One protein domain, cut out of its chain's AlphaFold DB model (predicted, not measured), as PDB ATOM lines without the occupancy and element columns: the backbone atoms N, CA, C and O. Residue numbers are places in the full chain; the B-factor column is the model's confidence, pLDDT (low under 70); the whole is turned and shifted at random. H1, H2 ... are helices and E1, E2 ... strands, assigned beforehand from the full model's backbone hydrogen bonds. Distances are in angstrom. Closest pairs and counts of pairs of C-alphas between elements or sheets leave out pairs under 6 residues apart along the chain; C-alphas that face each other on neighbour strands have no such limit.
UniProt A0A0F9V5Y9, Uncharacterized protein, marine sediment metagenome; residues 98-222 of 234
ATOM      1  N   ASP A  98     -44.992  26.784   5.012       83.56
ATOM      2  CA  ASP A  98     -46.305  27.402   4.793       83.56
ATOM      3  C   ASP A  98     -47.360  26.463   4.188       83.56
ATOM      4  O   ASP A  98     -48.515  26.859   4.009       83.56
ATOM      5  N   TRP A  99     -46.995  25.222   3.866       88.31
ATOM      6  CA  TRP A  99     -47.859  24.291   3.145       88.31
ATOM      7  C   TRP A  99     -48.206  23.064   3.989       88.31
ATOM      8  O   TRP A  99     -47.402  22.568   4.778       88.31
ATOM      9  N   GLU A 100     -49.414  22.552   3.798       89.50
ATOM     10  CA  GLU A 100     -49.879  21.277   4.342       89.50
ATOM     11  C   GLU A 100     -50.440  20.400   3.221       89.50
ATOM     12  O   GLU A 100     -50.940  20.911   2.220       89.50
ATOM     13  N   ASN A 101     -50.343  19.079   3.367       86.50
ATOM     14  CA  ASN A 101     -50.932  18.155   2.402       86.50
ATOM     15  C   ASN A 101     -52.456  18.129   2.574       86.50
ATOM     16  O   ASN A 101     -52.947  17.903   3.677       86.50
ATOM     17  N   VAL A 102     -53.194  18.323   1.480       83.19
ATOM     18  CA  VAL A 102     -54.658  18.156   1.444       83.19
ATOM     19  C   VAL A 102     -55.025  16.674   1.439       83.19
ATOM     20  O   VAL A 102     -56.010  16.273   2.047       83.19
ATOM     21  N   ILE A 103     -54.223  15.875   0.737       80.62
ATOM     22  CA  ILE A 103     -54.342  14.423   0.600       80.62
ATOM     23  C   ILE A 103     -52.930  13.843   0.701       80.62
ATOM     24  O   ILE A 103     -51.956  14.526   0.370       80.62
ATOM     25  N   GLU A 104     -52.812  12.592   1.142       84.31
ATOM     26  CA  GLU A 104     -51.540  11.874   1.153       84.31
ATOM     27  C   GLU A 104     -50.839  11.929  -0.217       84.31
ATOM     28  O   GLU A 104     -51.448  11.606  -1.249       84.31
ATOM     29  N   PRO A 105     -49.559  12.341  -0.251       85.81
ATOM     30  CA  PRO A 105     -48.728  12.234  -1.437       85.81
ATOM     31  C   PRO A 105     -48.701  10.808  -1.973       85.81
ATOM     32  O   PRO A 105     -48.499   9.865  -1.211       85.81
ATOM     33  N   ILE A 106     -48.799  10.666  -3.291       84.06
ATOM     34  CA  ILE A 106     -48.559   9.379  -3.942       84.06
ATOM     35  C   ILE A 106     -47.166   9.401  -4.544       84.06
ATOM     36  O   ILE A 106     -46.841  10.253  -5.377       84.06
ATOM     37  N   GLU A 107     -46.354   8.438  -4.127       85.69
ATOM     38  CA  GLU A 107     -45.128   8.074  -4.819       85.69
ATOM     39  C   GLU A 107     -45.434   6.965  -5.816       85.69
ATOM     40  O   GLU A 107     -46.038   5.947  -5.481       85.69
ATOM     41  N   PHE A 108     -45.027   7.175  -7.063       76.19
ATOM     42  CA  PHE A 108     -45.172   6.174  -8.104       76.19
ATOM     43  C   PHE A 108     -43.895   5.346  -8.148       76.19
ATOM     44  O   PHE A 108     -42.874   5.773  -8.696       76.19
ATOM     45  N   THR A 109     -43.955   4.153  -7.569       68.06
ATOM     46  CA  THR A 109     -42.925   3.134  -7.754       68.06
ATOM     47  C   THR A 109     -42.922   2.672  -9.211       68.06
ATOM     48  O   THR A 109     -43.959   2.642  -9.866       68.06
ATOM     49  N   ASP A 110     -41.733   2.438  -9.769       58.34
ATOM     50  CA  ASP A 110     -41.488   1.759 -11.049       58.34
ATOM     51  C   ASP A 110     -42.404   2.089 -12.249       58.34
ATOM     52  O   ASP A 110     -42.588   1.289 -13.153       58.34
ATOM     53  N   GLY A 111     -42.904   3.322 -12.374       57.09
ATOM     54  CA  GLY A 111     -43.762   3.694 -13.511       57.09
ATOM     55  C   GLY A 111     -45.154   3.057 -13.461       57.09
ATOM     56  O   GLY A 111     -45.833   3.007 -14.483       57.09
ATOM     57  N   ASP A 112     -45.594   2.617 -12.281       63.41
ATOM     58  CA  ASP A 112     -46.882   1.957 -12.055       63.41
ATOM     59  C   ASP A 112     -48.073   2.787 -12.516       63.41
ATOM     60  O   ASP A 112     -49.045   2.219 -12.987       63.41
ATOM     61  N   LEU A 113     -48.018   4.121 -12.457       62.06
ATOM     62  CA  LEU A 113     -49.113   4.938 -12.983       62.06
ATOM     63  C   LEU A 113     -49.161   4.936 -14.507       62.06
ATOM     64  O   LEU A 113     -50.232   4.780 -15.072       62.06
ATOM     65  N   VAL A 114     -48.020   5.088 -15.181       60.66
ATOM     66  CA  VAL A 114     -47.977   5.038 -16.652       60.66
ATOM     67  C   VAL A 114     -48.392   3.653 -17.125       60.66
ATOM     68  O   VAL A 114     -49.199   3.549 -18.039       60.66
ATOM     69  N   ARG A 115     -47.915   2.604 -16.446       63.03
ATOM     70  CA  ARG A 115     -48.260   1.212 -16.734       63.03
ATOM     71  C   ARG A 115     -49.718   0.896 -16.441       63.03
ATOM     72  O   ARG A 115     -50.379   0.419 -17.343       63.03
ATOM     73  N   ARG A 116     -50.257   1.226 -15.264       64.38
ATOM     74  CA  ARG A 116     -51.686   1.034 -14.948       64.38
ATOM     75  C   ARG A 116     -52.579   1.851 -15.862       64.38
ATOM     76  O   ARG A 116     -53.615   1.361 -16.282       64.38
ATOM     77  N   TRP A 117     -52.191   3.080 -16.190       65.94
ATOM     78  CA  TRP A 117     -52.977   3.923 -17.081       65.94
ATOM     79  C   TRP A 117     -52.968   3.384 -18.513       65.94
ATOM     80  O   TRP A 117     -54.013   3.322 -19.151       65.94
ATOM     81  N   LEU A 118     -51.822   2.907 -19.002       60.56
ATOM     82  CA  LEU A 118     -51.739   2.220 -20.288       60.56
ATOM     83  C   LEU A 118     -52.437   0.868 -20.282       60.56
ATOM     84  O   LEU A 118     -53.131   0.560 -21.234       60.56
ATOM     85  N   SER A 119     -52.297   0.077 -19.229       62.88
ATOM     86  CA  SER A 119     -52.998  -1.191 -19.025       62.88
ATOM     87  C   SER A 119     -54.509  -0.972 -19.075       62.88
ATOM     88  O   SER A 119     -55.202  -1.618 -19.853       62.88
ATOM     89  N   GLN A 120     -55.007   0.057 -18.383       64.06
ATOM     90  CA  GLN A 120     -56.412   0.463 -18.426       64.06
ATOM     91  C   GLN A 120     -56.854   0.965 -19.805       64.06
ATOM     92  O   GLN A 120     -57.931   0.601 -20.245       64.06
ATOM     93  N   MET A 121     -56.051   1.775 -20.501       56.06
ATOM     94  CA  MET A 121     -56.451   2.351 -21.796       56.06
ATOM     95  C   MET A 121     -56.216   1.436 -23.004       56.06
ATOM     96  O   MET A 121     -56.845   1.612 -24.041       56.06
ATOM     97  N   THR A 122     -55.260   0.513 -22.922       52.22
ATOM     98  CA  THR A 122     -54.830  -0.345 -24.041       52.22
ATOM     99  C   THR A 122     -55.176  -1.816 -23.818       52.22
ATOM    100  O   THR A 122     -55.030  -2.630 -24.731       52.22
ATOM    101  N   GLY A 123     -55.632  -2.183 -22.617       50.22
ATOM    102  CA  GLY A 123     -55.868  -3.567 -22.207       50.22
ATOM    103  C   GLY A 123     -54.602  -4.432 -22.178       50.22
ATOM    104  O   GLY A 123     -54.707  -5.657 -22.194       50.22
ATOM    105  N   ALA A 124     -53.407  -3.827 -22.188       51.59
ATOM    106  CA  ALA A 124     -52.150  -4.547 -22.004       51.59
ATOM    107  C   ALA A 124     -52.075  -5.079 -20.565       51.59
ATOM    108  O   ALA A 124     -52.296  -4.321 -19.627       51.59
ATOM    109  N   SER A 125     -51.780  -6.366 -20.373       45.50
ATOM    110  CA  SER A 125     -51.702  -6.943 -19.029       45.50
ATOM    111  C   SER A 125     -50.588  -6.292 -18.201       45.50
ATOM    112  O   SER A 125     -49.490  -6.037 -18.698       45.50
ATOM    113  N   ASP A 126     -50.851  -6.099 -16.903       49.47
ATOM    114  CA  ASP A 126     -49.876  -5.619 -15.906       49.47
ATOM    115  C   ASP A 126     -48.621  -6.522 -15.802       49.47
ATOM    116  O   ASP A 126     -47.631  -6.155 -15.169       49.47
ATOM    117  N   GLU A 127     -48.642  -7.704 -16.427       41.28
ATOM    118  CA  GLU A 127     -47.607  -8.738 -16.333       41.28
ATOM    119  C   GLU A 127     -46.406  -8.524 -17.272       41.28
ATOM    120  O   GLU A 127     -45.388  -9.204 -17.142       41.28
ATOM    121  N   GLY A 128     -46.476  -7.573 -18.206       41.28
ATOM    122  CA  GLY A 128     -45.386  -7.285 -19.135       41.28
ATOM    123  C   GLY A 128     -44.651  -5.997 -18.785       41.28
ATOM    124  O   GLY A 128     -45.173  -4.909 -19.004       41.28
ATOM    125  N   GLY A 129     -43.399  -6.096 -18.333       42.34
ATOM    126  CA  GLY A 129     -42.444  -4.980 -18.296       42.34
ATOM    127  C   GLY A 129     -42.026  -4.511 -19.696       42.34
ATOM    128  O   GLY A 129     -40.837  -4.474 -19.997       42.34
ATOM    129  N   GLY A 130     -42.992  -4.235 -20.573       49.91
ATOM    130  CA  GLY A 130     -42.754  -3.777 -21.933       49.91
ATOM    131  C   GLY A 130     -42.413  -2.294 -21.954       49.91
ATOM    132  O   GLY A 130     -43.144  -1.472 -21.400       49.91
ATOM    133  N   ASP A 131     -41.309  -1.954 -22.612       64.38
ATOM    134  CA  ASP A 131     -41.016  -0.576 -22.985       64.38
ATOM    135  C   ASP A 131     -42.157  -0.012 -23.846       64.38
ATOM    136  O   ASP A 131     -42.711  -0.703 -24.704       64.38
ATOM    137  N   LEU A 132     -42.506   1.256 -23.621       73.56
ATOM    138  CA  LEU A 132     -43.512   1.943 -24.430       73.56
ATOM    139  C   LEU A 132     -43.059   2.000 -25.884       73.56
ATOM    140  O   LEU A 132     -41.928   2.414 -26.159       73.56
ATOM    141  N   SER A 133     -43.953   1.652 -26.814       80.06
ATOM    142  CA  SER A 133     -43.667   1.872 -28.227       80.06
ATOM    143  C   SER A 133     -43.546   3.374 -28.508       80.06
ATOM    144  O   SER A 133     -44.061   4.225 -27.776       80.06
ATOM    145  N   GLU A 134     -42.859   3.730 -29.589       84.12
ATOM    146  CA  GLU A 134     -42.768   5.128 -30.010       84.12
ATOM    147  C   GLU A 134     -44.158   5.731 -30.269       84.12
ATOM    148  O   GLU A 134     -44.424   6.875 -29.897       84.12
ATOM    149  N   GLU A 135     -45.062   4.946 -30.853       86.88
ATOM    150  CA  GLU A 135     -46.445   5.349 -31.076       86.88
ATOM    151  C   GLU A 135     -47.210   5.531 -29.764       86.88
ATOM    152  O   GLU A 135     -47.957   6.499 -29.658       86.88
ATOM    153  N   ASP A 136     -46.994   4.687 -28.747       83.19
ATOM    154  CA  ASP A 136     -47.582   4.892 -27.415       83.19
ATOM    155  C   ASP A 136     -47.175   6.250 -26.832       83.19
ATOM    156  O   ASP A 136     -48.013   7.035 -26.381       83.19
ATOM    157  N   VAL A 137     -45.883   6.576 -26.909       85.75
ATOM    158  CA  VAL A 137     -45.361   7.860 -26.424       85.75
ATOM    159  C   VAL A 137     -46.009   9.041 -27.146       85.75
ATOM    160  O   VAL A 137     -46.320  10.050 -26.510       85.75
ATOM    161  N   LEU A 138     -46.220   8.938 -28.459       89.25
ATOM    162  CA  LEU A 138     -46.764  10.025 -29.273       89.25
ATOM    163  C   LEU A 138     -48.288  10.163 -29.152       89.25
ATOM    164  O   LEU A 138     -48.762  11.281 -28.965       89.25
ATOM    165  N   VAL A 139     -49.039   9.057 -29.200       87.62
ATOM    166  CA  VAL A 139     -50.512   9.035 -29.080       87.62
ATOM    167  C   VAL A 139     -50.950   9.615 -27.740       87.62
ATOM    168  O   VAL A 139     -51.798  10.510 -27.681       87.62
ATOM    169  N   PHE A 140     -50.338   9.150 -26.651       84.56
ATOM    170  CA  PHE A 140     -50.693   9.612 -25.309       84.56
ATOM    171  C   PHE A 140     -49.979  10.913 -24.926       84.56
ATOM    172  O   PHE A 140     -50.382  11.600 -23.986       84.56
ATOM    173  N   GLY A 141     -48.972  11.314 -25.704       89.00
ATOM    174  CA  GLY A 141     -48.232  12.551 -25.506       89.00
ATOM    175  C   GLY A 141     -47.301  12.510 -24.297       89.00
ATOM    176  O   GLY A 141     -47.064  13.542 -23.671       89.00
ATOM    177  N   PHE A 142     -46.746  11.336 -23.975       89.75
ATOM    178  CA  PHE A 142     -45.772  11.180 -22.891       89.75
ATOM    179  C   PHE A 142     -44.452  11.914 -23.148       89.75
ATOM    180  O   PHE A 142     -43.652  12.077 -22.234       89.75
ATOM    181  N   TYR A 143     -44.215  12.394 -24.369       91.44
ATOM    182  CA  TYR A 143     -43.087  13.272 -24.677       91.44
ATOM    183  C   TYR A 143     -43.245  14.698 -24.112       91.44
ATOM    184  O   TYR A 143     -42.266  15.443 -24.068       91.44
ATOM    185  N   ASP A 144     -44.455  15.098 -23.701       93.75
ATOM    186  CA  ASP A 144     -44.758  16.440 -23.196       93.75
ATOM    187  C   ASP A 144     -44.975  16.431 -21.672       93.75
ATOM    188  O   ASP A 144     -46.000  15.925 -21.207       93.75
ATOM    189  N   PRO A 145     -44.077  17.040 -20.873       93.69
ATOM    190  CA  PRO A 145     -44.188  17.015 -19.418       93.69
ATOM    191  C   PRO A 145     -45.471  17.690 -18.908       93.69
ATOM    192  O   PRO A 145     -46.028  17.256 -17.904       93.69
ATOM    193  N   PHE A 146     -46.001  18.705 -19.599       92.31
ATOM    194  CA  PHE A 146     -47.247  19.359 -19.179       92.31
ATOM    195  C   PHE A 146     -48.454  18.451 -19.372       92.31
ATOM    196  O   PHE A 146     -49.350  18.419 -18.526       92.31
ATOM    197  N   ARG A 147     -48.458  17.679 -20.461       89.50
ATOM    198  CA  ARG A 147     -49.501  16.690 -20.725       89.50
ATOM    199  C   ARG A 147     -49.440  15.565 -19.700       89.50
ATOM    200  O   ARG A 147     -50.462  15.257 -19.096       89.50
ATOM    201  N   VAL A 148     -48.249  15.032 -19.417       88.69
ATOM    202  CA  VAL A 148     -48.059  14.009 -18.370       88.69
ATOM    203  C   VAL A 148     -48.495  14.508 -16.997       88.69
ATOM    204  O   VAL A 148     -49.204  13.795 -16.289       88.69
ATOM    205  N   ALA A 149     -48.149  15.745 -16.638       89.69
ATOM    206  CA  ALA A 149     -48.596  16.339 -15.386       89.69
ATOM    207  C   ALA A 149     -50.123  16.475 -15.318       89.69
ATOM    208  O   ALA A 149     -50.715  16.086 -14.315       89.69
ATOM    209  N   GLY A 150     -50.771  16.960 -16.381       86.19
ATOM    210  CA  GLY A 150     -52.232  17.059 -16.439       86.19
ATOM    211  C   GLY A 150     -52.929  15.701 -16.310       86.19
ATOM    212  O   GLY A 150     -53.910  15.580 -15.581       86.19
ATOM    213  N   MET A 151     -52.388  14.663 -16.953       82.94
ATOM    214  CA  MET A 151     -52.918  13.296 -16.877       82.94
ATOM    215  C   MET A 151     -52.761  12.711 -15.468       82.94
ATOM    216  O   MET A 151     -53.727  12.199 -14.907       82.94
ATOM    217  N   ALA A 152     -51.584  12.869 -14.852       83.94
ATOM    218  CA  ALA A 152     -51.348  12.445 -13.472       83.94
ATOM    219  C   ALA A 152     -52.270  13.169 -12.479       83.94
ATOM    220  O   ALA A 152     -52.804  12.544 -11.566       83.94
ATOM    221  N   GLN A 153     -52.505  14.470 -12.678       83.44
ATOM    222  CA  GLN A 153     -53.457  15.248 -11.878       83.44
ATOM    223  C   GLN A 153     -54.885  14.736 -12.032       83.44
ATOM    224  O   GLN A 153     -55.564  14.545 -11.029       83.44
ATOM    225  N   GLY A 154     -55.340  14.501 -13.265       78.94
ATOM    226  CA  GLY A 154     -56.674  13.965 -13.527       78.94
ATOM    227  C   GLY A 154     -56.891  12.617 -12.843       78.94
ATOM    228  O   GLY A 154     -57.881  12.445 -12.136       78.94
ATOM    229  N   TRP A 155     -55.925  11.705 -12.981       77.88
ATOM    230  CA  TRP A 155     -55.965  10.395 -12.333       77.88
ATOM    231  C   TRP A 155     -55.934  10.485 -10.802       77.88
ATOM    232  O   TRP A 155     -56.665   9.777 -10.113       77.88
ATOM    233  N   TYR A 156     -55.107  11.367 -10.242       77.88
ATOM    234  CA  TYR A 156     -55.035  11.546  -8.793       77.88
ATOM    235  C   TYR A 156     -56.339  12.103  -8.224       77.88
ATOM    236  O   TYR A 156     -56.832  11.621  -7.210       77.88
ATOM    237  N   LEU A 157     -56.949  13.067  -8.917       74.88
ATOM    238  CA  LEU A 157     -58.243  13.615  -8.521       74.88
ATOM    239  C   LEU A 157     -59.364  12.575  -8.614       74.88
ATOM    240  O   LEU A 157     -60.224  12.561  -7.741       74.88
ATOM    241  N   SER A 158     -59.372  11.713  -9.634       74.62
ATOM    242  CA  SER A 158     -60.411  10.685  -9.773       74.62
ATOM    243  C   SER A 158     -60.241   9.504  -8.817       74.62
ATOM    244  O   SER A 158     -61.235   8.898  -8.432       74.62
ATOM    245  N   SER A 159     -59.007   9.177  -8.427       70.75
ATOM    246  CA  SER A 159     -58.716   8.065  -7.511       70.75
ATOM    247  C   SER A 159     -58.808   8.448  -6.035       70.75
ATOM    248  O   SER A 159     -59.175   7.608  -5.217       70.75
ATOM    249  N   ALA A 160     -58.486   9.695  -5.681       70.06
ATOM    250  CA  ALA A 160     -58.388  10.128  -4.289       70.06
ATOM    251  C   ALA A 160     -59.604  10.915  -3.775       70.06
ATOM    252  O   ALA A 160     -59.632  11.288  -2.601       70.06
ATOM    253  N   GLN A 161     -60.589  11.232  -4.623       70.12
ATOM    254  CA  GLN A 161     -61.752  12.037  -4.237       70.12
ATOM    255  C   GLN A 161     -63.071  11.350  -4.604       70.12
ATOM    256  O   GLN A 161     -63.156  10.694  -5.644       70.12
ATOM    257  N   PRO A 162     -64.137  11.548  -3.806       77.19
ATOM    258  CA  PRO A 162     -65.486  11.181  -4.214       77.19
ATOM    259  C   PRO A 162     -65.875  11.868  -5.532       77.19
ATOM    260  O   PRO A 162     -65.527  13.027  -5.772       77.19
ATOM    261  N   LEU A 163     -66.672  11.188  -6.365       73.50
ATOM    262  CA  LEU A 163     -67.124  11.718  -7.662       73.50
ATOM    263  C   LEU A 163     -67.802  13.098  -7.550       73.50
ATOM    264  O   LEU A 163     -67.633  13.941  -8.433       73.50
ATOM    265  N   GLY A 164     -68.532  13.351  -6.457       73.44
ATOM    266  CA  GLY A 164     -69.172  14.644  -6.196       73.44
ATOM    267  C   GLY A 164     -68.170  15.798  -6.056       73.44
ATOM    268  O   GLY A 164     -68.369  16.865  -6.640       73.44
ATOM    269  N   ASP A 165     -67.055  15.574  -5.363       77.38
ATOM    270  CA  ASP A 165     -66.002  16.580  -5.200       77.38
ATOM    271  C   ASP A 165     -65.204  16.781  -6.487       77.38
ATOM    272  O   ASP A 165     -64.857  17.916  -6.835       77.38
ATOM    273  N   LEU A 166     -64.976  15.711  -7.255       74.75
ATOM    274  CA  LEU A 166     -64.376  15.807  -8.585       74.75
ATOM    275  C   LEU A 166     -65.216  16.695  -9.517       74.75
ATOM    276  O   LEU A 166     -64.663  17.550 -10.217       74.75
ATOM    277  N   ALA A 167     -66.543  16.537  -9.506       73.06
ATOM    278  CA  ALA A 167     -67.454  17.351 -10.307       73.06
ATOM    279  C   ALA A 167     -67.404  18.834  -9.900       73.06
ATOM    280  O   ALA A 167     -67.224  19.700 -10.760       73.06
ATOM    281  N   LYS A 168     -67.460  19.134  -8.592       81.19
ATOM    282  CA  LYS A 168     -67.329  20.506  -8.061       81.19
ATOM    283  C   LYS A 168     -65.997  21.143  -8.469       81.19
ATOM    284  O   LYS A 168     -65.959  22.286  -8.916       81.19
ATOM    285  N   ARG A 169     -64.891  20.400  -8.371       77.12
ATOM    286  CA  ARG A 169     -63.554  20.896  -8.737       77.12
ATOM    287  C   ARG A 169     -63.376  21.078 -10.241       77.12
ATOM    288  O   ARG A 169     -62.697  22.017 -10.652       77.12
ATOM    289  N   SER A 170     -63.998  20.228 -11.051       75.69
ATOM    290  CA  SER A 170     -64.036  20.390 -12.510       75.69
ATOM    291  C   SER A 170     -64.839  21.630 -12.902       75.69
ATOM    292  O   SER A 170     -64.395  22.415 -13.737       75.69
ATOM    293  N   TYR A 171     -65.972  21.866 -12.235       76.31
ATOM    294  CA  TYR A 171     -66.768  23.080 -12.410       76.31
ATOM    295  C   TYR A 171     -65.990  24.341 -12.003       76.31
ATOM    296  O   TYR A 171     -65.939  25.310 -12.759       76.31
ATOM    297  N   LEU A 172     -65.290  24.308 -10.862       78.44
ATOM    298  CA  LEU A 172     -64.398  25.394 -10.446       78.44
ATOM    299  C   LEU A 172     -63.285  25.652 -11.464       78.44
ATOM    300  O   LEU A 172     -62.997  26.808 -11.739       78.44
ATOM    301  N   ALA A 173     -62.695  24.614 -12.061       78.06
ATOM    302  CA  ALA A 173     -61.667  24.782 -13.088       78.06
ATOM    303  C   ALA A 173     -62.197  25.447 -14.374       78.06
ATOM    304  O   ALA A 173     -61.422  26.080 -15.086       78.06
ATOM    305  N   ALA A 174     -63.496  25.341 -14.667       77.12
ATOM    306  CA  ALA A 174     -64.118  26.055 -15.782       77.12
ATOM    307  C   ALA A 174     -64.370  27.541 -15.463       77.12
ATOM    308  O   ALA A 174     -64.239  28.388 -16.345       77.12
ATOM    309  N   LEU A 175     -64.717  27.866 -14.212       80.88
ATOM    310  CA  LEU A 175     -65.001  29.240 -13.771       80.88
ATOM    311  C   LEU A 175     -63.744  30.033 -13.387       80.88
ATOM    312  O   LEU A 175     -63.664  31.236 -13.618       80.88
ATOM    313  N   ALA A 176     -62.771  29.356 -12.788       80.06
ATOM    314  CA  ALA A 176     -61.497  29.892 -12.341       80.06
ATOM    315  C   ALA A 176     -60.379  28.940 -12.802       80.06
ATOM    316  O   ALA A 176     -59.940  28.075 -12.033       80.06
ATOM    317  N   PRO A 177     -59.936  29.064 -14.068       79.94
ATOM    318  CA  PRO A 177     -58.931  28.178 -14.632       79.94
ATOM    319  C   PRO A 177     -57.651  28.166 -13.794       79.94
ATOM    320  O   PRO A 177     -57.174  29.232 -13.391       79.94
ATOM    321  N   PRO A 178     -57.069  26.982 -13.530       79.69
ATOM    322  CA  PRO A 178     -55.825  26.903 -12.789       79.69
ATOM    323  C   PRO A 178     -54.706  27.648 -13.517       79.69
ATOM    324  O   PRO A 178     -54.524  27.490 -14.726       79.69
ATOM    325  N   ALA A 179     -53.891  28.385 -12.766       82.75
ATOM    326  CA  ALA A 179     -52.640  28.908 -13.296       82.75
ATOM    327  C   ALA A 179     -51.595  27.782 -13.303       82.75
ATOM    328  O   ALA A 179     -51.293  27.191 -12.265       82.75
ATOM    329  N   GLY A 180     -51.062  27.448 -14.477       82.88
ATOM    330  CA  GLY A 180     -50.007  26.444 -14.626       82.88
ATOM    331  C   GLY A 180     -48.616  27.065 -14.546       82.88
ATOM    332  O   GLY A 180     -48.382  28.128 -15.117       82.88
ATOM    333  N   GLY A 181     -47.675  26.369 -13.907       88.19
ATOM    334  CA  GLY A 181     -46.282  26.787 -13.793       88.19
ATOM    335  C   GLY A 181     -45.291  25.646 -13.627       88.19
ATOM    336  O   GLY A 181     -45.653  24.471 -13.624       88.19
ATOM    337  N   VAL A 182     -44.026  26.015 -13.455       90.75
ATOM    338  CA  VAL A 182     -42.912  25.109 -13.141       90.75
ATOM    339  C   VAL A 182     -42.235  25.554 -11.854       90.75
ATOM    340  O   VAL A 182     -41.938  26.737 -11.704       90.75
ATOM    341  N   ALA A 183     -41.979  24.609 -10.951       90.44
ATOM    342  CA  ALA A 183     -41.121  24.809  -9.780       90.44
ATOM    343  C   ALA A 183     -39.674  24.363 -10.048       90.44
ATOM    344  O   ALA A 183     -38.745  24.896  -9.460       90.44
ATOM    345  N   ASP A 184     -39.466  23.429 -10.978       91.44
ATOM    346  CA  ASP A 184     -38.145  23.066 -11.493       91.44
ATOM    347  C   ASP A 184     -38.258  22.828 -13.003       91.44
ATOM    348  O   ASP A 184     -39.150  22.112 -13.468       91.44
ATOM    349  N   ARG A 185     -37.368  23.466 -13.768       92.38
ATOM    350  CA  ARG A 185     -37.297  23.377 -15.234       92.38
ATOM    351  C   ARG A 185     -36.281  22.340 -15.715       92.38
ATOM    352  O   ARG A 185     -36.031  22.276 -16.917       92.38
ATOM    353  N   ASN A 186     -35.677  21.562 -14.816       93.44
ATOM    354  CA  ASN A 186     -34.755  20.494 -15.177       93.44
ATOM    355  C   ASN A 186     -35.414  19.561 -16.214       93.44
ATOM    356  O   ASN A 186     -36.409  18.916 -15.888       93.44
ATOM    357  N   PRO A 187     -34.889  19.465 -17.450       92.75
ATOM    358  CA  PRO A 187     -35.511  18.667 -18.506       92.75
ATOM    359  C   PRO A 187     -35.506  17.165 -18.208       92.75
ATOM    360  O   PRO A 187     -36.299  16.434 -18.790       92.75
ATOM    361  N   GLU A 188     -34.654  16.694 -17.298       94.12
ATOM    362  CA  GLU A 188     -34.617  15.285 -16.905       94.12
ATOM    363  C   GLU A 188     -35.556  14.988 -15.731       94.12
ATOM    364  O   GLU A 188     -36.050  13.869 -15.608       94.12
ATOM    365  N   ASN A 189     -35.840  15.981 -14.880       94.25
ATOM    366  CA  ASN A 189     -36.709  15.821 -13.710       94.25
ATOM    367  C   ASN A 189     -37.583  17.065 -13.461       94.25
ATOM    368  O   ASN A 189     -37.409  17.736 -12.439       94.25
ATOM    369  N   PRO A 190     -38.489  17.435 -14.384       94.94
ATOM    370  CA  PRO A 190     -39.245  18.665 -14.228       94.94
ATOM    371  C   PRO A 190     -40.291  18.541 -13.123       94.94
ATOM    372  O   PRO A 190     -40.873  17.474 -12.892       94.94
ATOM    373  N   VAL A 191     -40.573  19.669 -12.470       94.12
ATOM    374  CA  VAL A 191     -41.621  19.775 -11.452       94.12
ATOM    375  C   VAL A 191     -42.675  20.758 -11.934       94.12
ATOM    376  O   VAL A 191     -42.452  21.971 -11.952       94.12
ATOM    377  N   ILE A 192     -43.826  20.220 -12.331       94.00
ATOM    378  CA  ILE A 192     -44.955  20.983 -12.859       94.00
ATOM    379  C   ILE A 192     -45.925  21.296 -11.726       94.00
ATOM    380  O   ILE A 192     -46.247  20.427 -10.914       94.00
ATOM    381  N   VAL A 193     -46.415  22.532 -11.682       91.75
ATOM    382  CA  VAL A 193     -47.332  23.007 -10.647       91.75
ATOM    383  C   VAL A 193     -48.612  23.544 -11.275       91.75
ATOM    384  O   VAL A 193     -48.575  24.274 -12.263       91.75
ATOM    385  N   SER A 194     -49.754  23.196 -10.692       89.44
ATOM    386  CA  SER A 194     -51.059  23.786 -11.002       89.44
ATOM    387  C   SER A 194     -51.577  24.514  -9.767       89.44
ATOM    388  O   SER A 194     -51.754  23.886  -8.729       89.44
ATOM    389  N   LEU A 195     -51.801  25.823  -9.868       85.19
ATOM    390  CA  LEU A 195     -52.317  26.677  -8.798       85.19
ATOM    391  C   LEU A 195     -53.829  26.865  -8.941       85.19
ATOM    392  O   LEU A 195     -54.315  27.292  -9.989       85.19
ATOM    393  N   ARG A 196     -54.562  26.585  -7.862       83.00
ATOM    394  CA  ARG A 196     -56.021  26.697  -7.738       83.00
ATOM    395  C   ARG A 196     -56.359  27.450  -6.451       83.00
ATOM    396  O   ARG A 196     -56.652  26.853  -5.418       83.00
ATOM    397  N   GLY A 197     -56.287  28.779  -6.502       82.06
ATOM    398  CA  GLY A 197     -56.495  29.619  -5.320       82.06
ATOM    399  C   GLY A 197     -55.441  29.334  -4.236       82.06
ATOM    400  O   GLY A 197     -54.255  29.491  -4.521       82.06
ATOM    401  N   PRO A 198     -55.827  28.928  -3.009       85.56
ATOM    402  CA  PRO A 198     -54.879  28.604  -1.938       85.56
ATOM    403  C   PRO A 198     -54.269  27.196  -2.047       85.56
ATOM    404  O   PRO A 198     -53.438  26.827  -1.216       85.56
ATOM    405  N   GLU A 199     -54.701  26.399  -3.026       86.88
ATOM    406  CA  GLU A 199     -54.245  25.031  -3.243       86.88
ATOM    407  C   GLU A 199     -53.321  24.939  -4.458       86.88
ATOM    408  O   GLU A 199     -53.506  25.637  -5.457       86.88
ATOM    409  N   ILE A 200     -52.348  24.036  -4.395       88.31
ATOM    410  CA  ILE A 200     -51.499  23.670  -5.526       88.31
ATOM    411  C   ILE A 200     -51.452  22.157  -5.689       88.31
ATOM    412  O   ILE A 200     -51.428  21.411  -4.711       88.31
ATOM    413  N   THR A 201     -51.364  21.707  -6.932       89.88
ATOM    414  CA  THR A 201     -50.968  20.337  -7.246       89.88
ATOM    415  C   THR A 201     -49.565  20.353  -7.823       89.88
ATOM    416  O   THR A 201     -49.303  21.059  -8.798       89.88
ATOM    417  N   VAL A 202     -48.668  19.578  -7.223       91.88
ATOM    418  CA  VAL A 202     -47.264  19.464  -7.612       91.88
ATOM    419  C   VAL A 202     -47.055  18.086  -8.213       91.88
ATOM    420  O   VAL A 202     -47.307  17.077  -7.559       91.88
ATOM    421  N   VAL A 203     -46.584  18.034  -9.455       92.31
ATOM    422  CA  VAL A 203     -46.256  16.784 -10.141       92.31
ATOM    423  C   VAL A 203     -44.772  16.767 -10.444       92.31
ATOM    424  O   VAL A 203     -44.275  17.590 -11.214       92.31
ATOM    425  N   LYS A 204     -44.069  15.811  -9.844       93.31
ATOM    426  CA  LYS A 204     -42.670  15.532 -10.152       93.31
ATOM    427  C   LYS A 204     -42.620  14.471 -11.231       93.31
ATOM    428  O   LYS A 204     -43.243  13.412 -11.096       93.31
ATOM    429  N   LEU A 205     -41.872  14.757 -12.284       92.38
ATOM    430  CA  LEU A 205     -41.684  13.861 -13.410       92.38
ATOM    431  C   LEU A 205     -40.230  13.406 -13.478       92.38
ATOM    432  O   LEU A 205     -39.337  14.096 -12.992       92.38
ATOM    433  N   ARG A 206     -40.004  12.267 -14.127       91.44
ATOM    434  CA  ARG A 206     -38.688  11.812 -14.574       91.44
ATOM    435  C   ARG A 206     -38.752  11.510 -16.061       91.44
ATOM    436  O   ARG A 206     -39.719  10.901 -16.523       91.44
ATOM    437  N   ARG A 207     -37.726  11.933 -16.789       90.06
ATOM    438  CA  ARG A 207     -37.510  11.562 -18.181       90.06
ATOM    439  C   ARG A 207     -36.795  10.215 -18.248       90.06
ATOM    440  O   ARG A 207     -35.780  10.004 -17.592       90.06
ATOM    441  N   GLU A 208     -37.340   9.303 -19.034       85.81
ATOM    442  CA  GLU A 208     -36.764   7.984 -19.275       85.81
ATOM    443  C   GLU A 208     -35.831   8.003 -20.489       85.81
ATOM    444  O   GLU A 208     -35.943   8.865 -21.365       85.81
ATOM    445  N   GLN A 209     -34.937   7.013 -20.579       80.50
ATOM    446  CA  GLN A 209     -33.973   6.900 -21.685       80.50
ATOM    447  C   GLN A 209     -34.653   6.840 -23.061       80.50
ATOM    448  O   GLN A 209     -34.147   7.404 -24.027       80.50
ATOM    449  N   ALA A 210     -35.839   6.230 -23.138       73.62
ATOM    450  CA  ALA A 210     -36.660   6.177 -24.348       73.62
ATOM    451  C   ALA A 210     -37.260   7.543 -24.760       73.62
ATOM    452  O   ALA A 210     -37.906   7.655 -25.802       73.62
ATOM    453  N   GLY A 211     -37.035   8.604 -23.976       80.12
ATOM    454  CA  GLY A 211     -37.371   9.985 -24.319       80.12
ATOM    455  C   GLY A 211     -38.758  10.450 -23.878       80.12
ATOM    456  O   GLY A 211     -39.166  11.542 -24.275       80.12
ATOM    457  N   TYR A 212     -39.461   9.664 -23.062       86.00
ATOM    458  CA  TYR A 212     -40.770  10.004 -22.504       86.00
ATOM    459  C   TYR A 212     -40.681  10.378 -21.019       86.00
ATOM    460  O   TYR A 212     -39.708  10.051 -20.345       86.00
ATOM    461  N   TYR A 213     -41.699  11.063 -20.504       88.25
ATOM    462  CA  TYR A 213     -41.823  11.422 -19.096       88.25
ATOM    463  C   TYR A 213     -42.776  10.475 -18.373       88.25
ATOM    464  O   TYR A 213     -43.847  10.149 -18.886       88.25
ATOM    465  N   ARG A 214     -42.428  10.105 -17.139       86.56
ATOM    466  CA  ARG A 214     -43.350   9.471 -16.191       86.56
ATOM    467  C   ARG A 214     -43.504  10.303 -14.919       86.56
ATOM    468  O   ARG A 214     -42.524  10.900 -14.470       86.56
ATOM    469  N   PRO A 215     -44.696  10.332 -14.302       88.50
ATOM    470  CA  PRO A 215     -44.852  10.839 -12.953       88.50
ATOM    471  C   PRO A 215     -44.141   9.918 -11.966       88.50
ATOM    472  O   PRO A 215     -44.265   8.698 -12.032       88.50
ATOM    473  N   VAL A 216     -43.383  10.524 -11.054       88.06
ATOM    474  CA  VAL A 216     -42.718   9.829  -9.940       88.06
ATOM    475  C   VAL A 216     -43.336  10.199  -8.601       88.06
ATOM    476  O   VAL A 216     -43.298   9.412  -7.662       88.06
ATOM    477  N   ARG A 217     -43.951  11.382  -8.512       89.38
ATOM    478  CA  ARG A 217     -44.675  11.813  -7.320       89.38
ATOM    479  C   ARG A 217     -45.734  12.839  -7.677       89.38
ATOM    480  O   ARG A 217     -45.476  13.731  -8.488       89.38
ATOM    481  N   ILE A 218     -46.888  12.740  -7.036       89.94
ATOM    482  CA  ILE A 218     -47.906  13.785  -7.051       89.94
ATOM    483  C   ILE A 218     -48.269  14.176  -5.625       89.94
ATOM    484  O   ILE A 218     -48.377  13.333  -4.735       89.94
ATOM    485  N   GLU A 219     -48.415  15.475  -5.413       90.38
ATOM    486  CA  GLU A 219     -48.786  16.057  -4.131       90.38
ATOM    487  C   GLU A 219     -49.873  17.092  -4.340       90.38
ATOM    488  O   GLU A 219     -49.862  17.836  -5.326       90.38
ATOM    489  N   TRP A 220     -50.757  17.197  -3.360       89.06
ATOM    490  CA  TRP A 220     -51.699  18.292  -3.268       89.06
ATOM    491  C   TRP A 220     -51.484  19.033  -1.971       89.06
ATOM    492  O   TRP A 220     -51.663  18.481  -0.889       89.06
ATOM    493  N   LEU A 221     -51.099  20.294  -2.106       88.75
ATOM    494  CA  LEU A 221     -50.771  21.155  -0.992       88.75
ATOM    495  C   LEU A 221     -51.794  22.284  -0.878       88.75
ATOM    496  O   LEU A 221     -52.305  22.779  -1.883       88.75
ATOM    497  N   ARG A 222     -52.056  22.721   0.348       89.56
ATOM    498  CA  ARG A 222     -52.817  23.929   0.674       89.56
ATOM    499  C   ARG A 222     -51.953  24.833   1.540       89.56
ATOM    500  O   ARG A 222     -51.173  24.345   2.355       89.56
TER     501      ARG A 222
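AT A GLANCE: This is residues 98 to 222 of the 234 residues of an uncharacterized protein of marine sediment metagenome (UniProt A0A0F9V5Y9). A twisted sheet of five strands has its long helix H3 running slantwise over one face, while its other face is bare of named helices. H1 lies on H3's side of the sheet, beside the strands, and H2 and H4 lie farther out, H2 toward the first residue of H3 and H4 toward its last. The printed part has 125 residues, in the order E1 H1 H2 H3 H4 E2 E3 E4 E5; the sheet runs E1 E5 E4 E3 E2, antiparallel throughout, and the class is mixed, helices and strands. It is compact, with a radius of gyration of the C-alphas of 14.7 A and spans of 39 by 32 by 25 A.

IN THESE COORDINATES: E1, residues 99 to 107, begins at C-alpha 99 (-47.859, 24.291, 3.145) and bends by 85 degrees at residue 102. H1 holds residues 112 to 122 and H2 residues 134 to 140. H3, residues 145 to 160, is 21.9 A long and begins at C-alpha 145 (-44.188, 17.015, -19.418). H4, residues 163 to 175, is 18.7 A long. E2 holds residues 179 to 184 and E3 residues 191 to 196. E4, residues 199 to 207, is 26.2 A long. E5, residues 213 to 222, is 25.8 A long, bends by 60 degrees at residue 216 and ends at C-alpha 222 (-52.817, 23.929, 0.674).

HOW THE PARTS SIT: E2 E3 E4 E5 form a meander, each strand the antiparallel neighbour of the one before, in three hairpins. N 181 and O 193 of E2 and E3 are 2.8 A apart, N 194 and O 201 of E3 and E4 2.9 A, and N 202 and O 219 of E4 and E5 2.8 A, each within hydrogen-bond range. Edge strand E1 is antiparallel to E5, with N 102 and O 220 at 2.8 A. H3 and the sheet make two layers, a helix on one face of a sheet, at a height of 8.4 A; the closest C-alphas of H3 and E4, Ala 149 and Val 203, are 5.8 A apart. H3 stands at 56 degrees to E4 on the local plane. H1 is on the same face, over none of the strands; its closest C-alpha pair with E5 is Val 114 and Arg 214, 6.4 A. H3 and H4 are close but not clearly touching, with C-alphas 157 and 166 at 6.5 A. H2 is apart from H1 and H3. In H1, H2, H3 and H4 every O i to N i+4 pair is within hydrogen-bond range.

THE WHOLE: The C-alphas farthest apart, of Asp 98 and Gly 123, are 42.2 A apart. The printed part has no cut. The link H1 to H2, 11 residues, is long. Mean pLDDT of the printed part is 79.6; residues 109 to 131 are under 70.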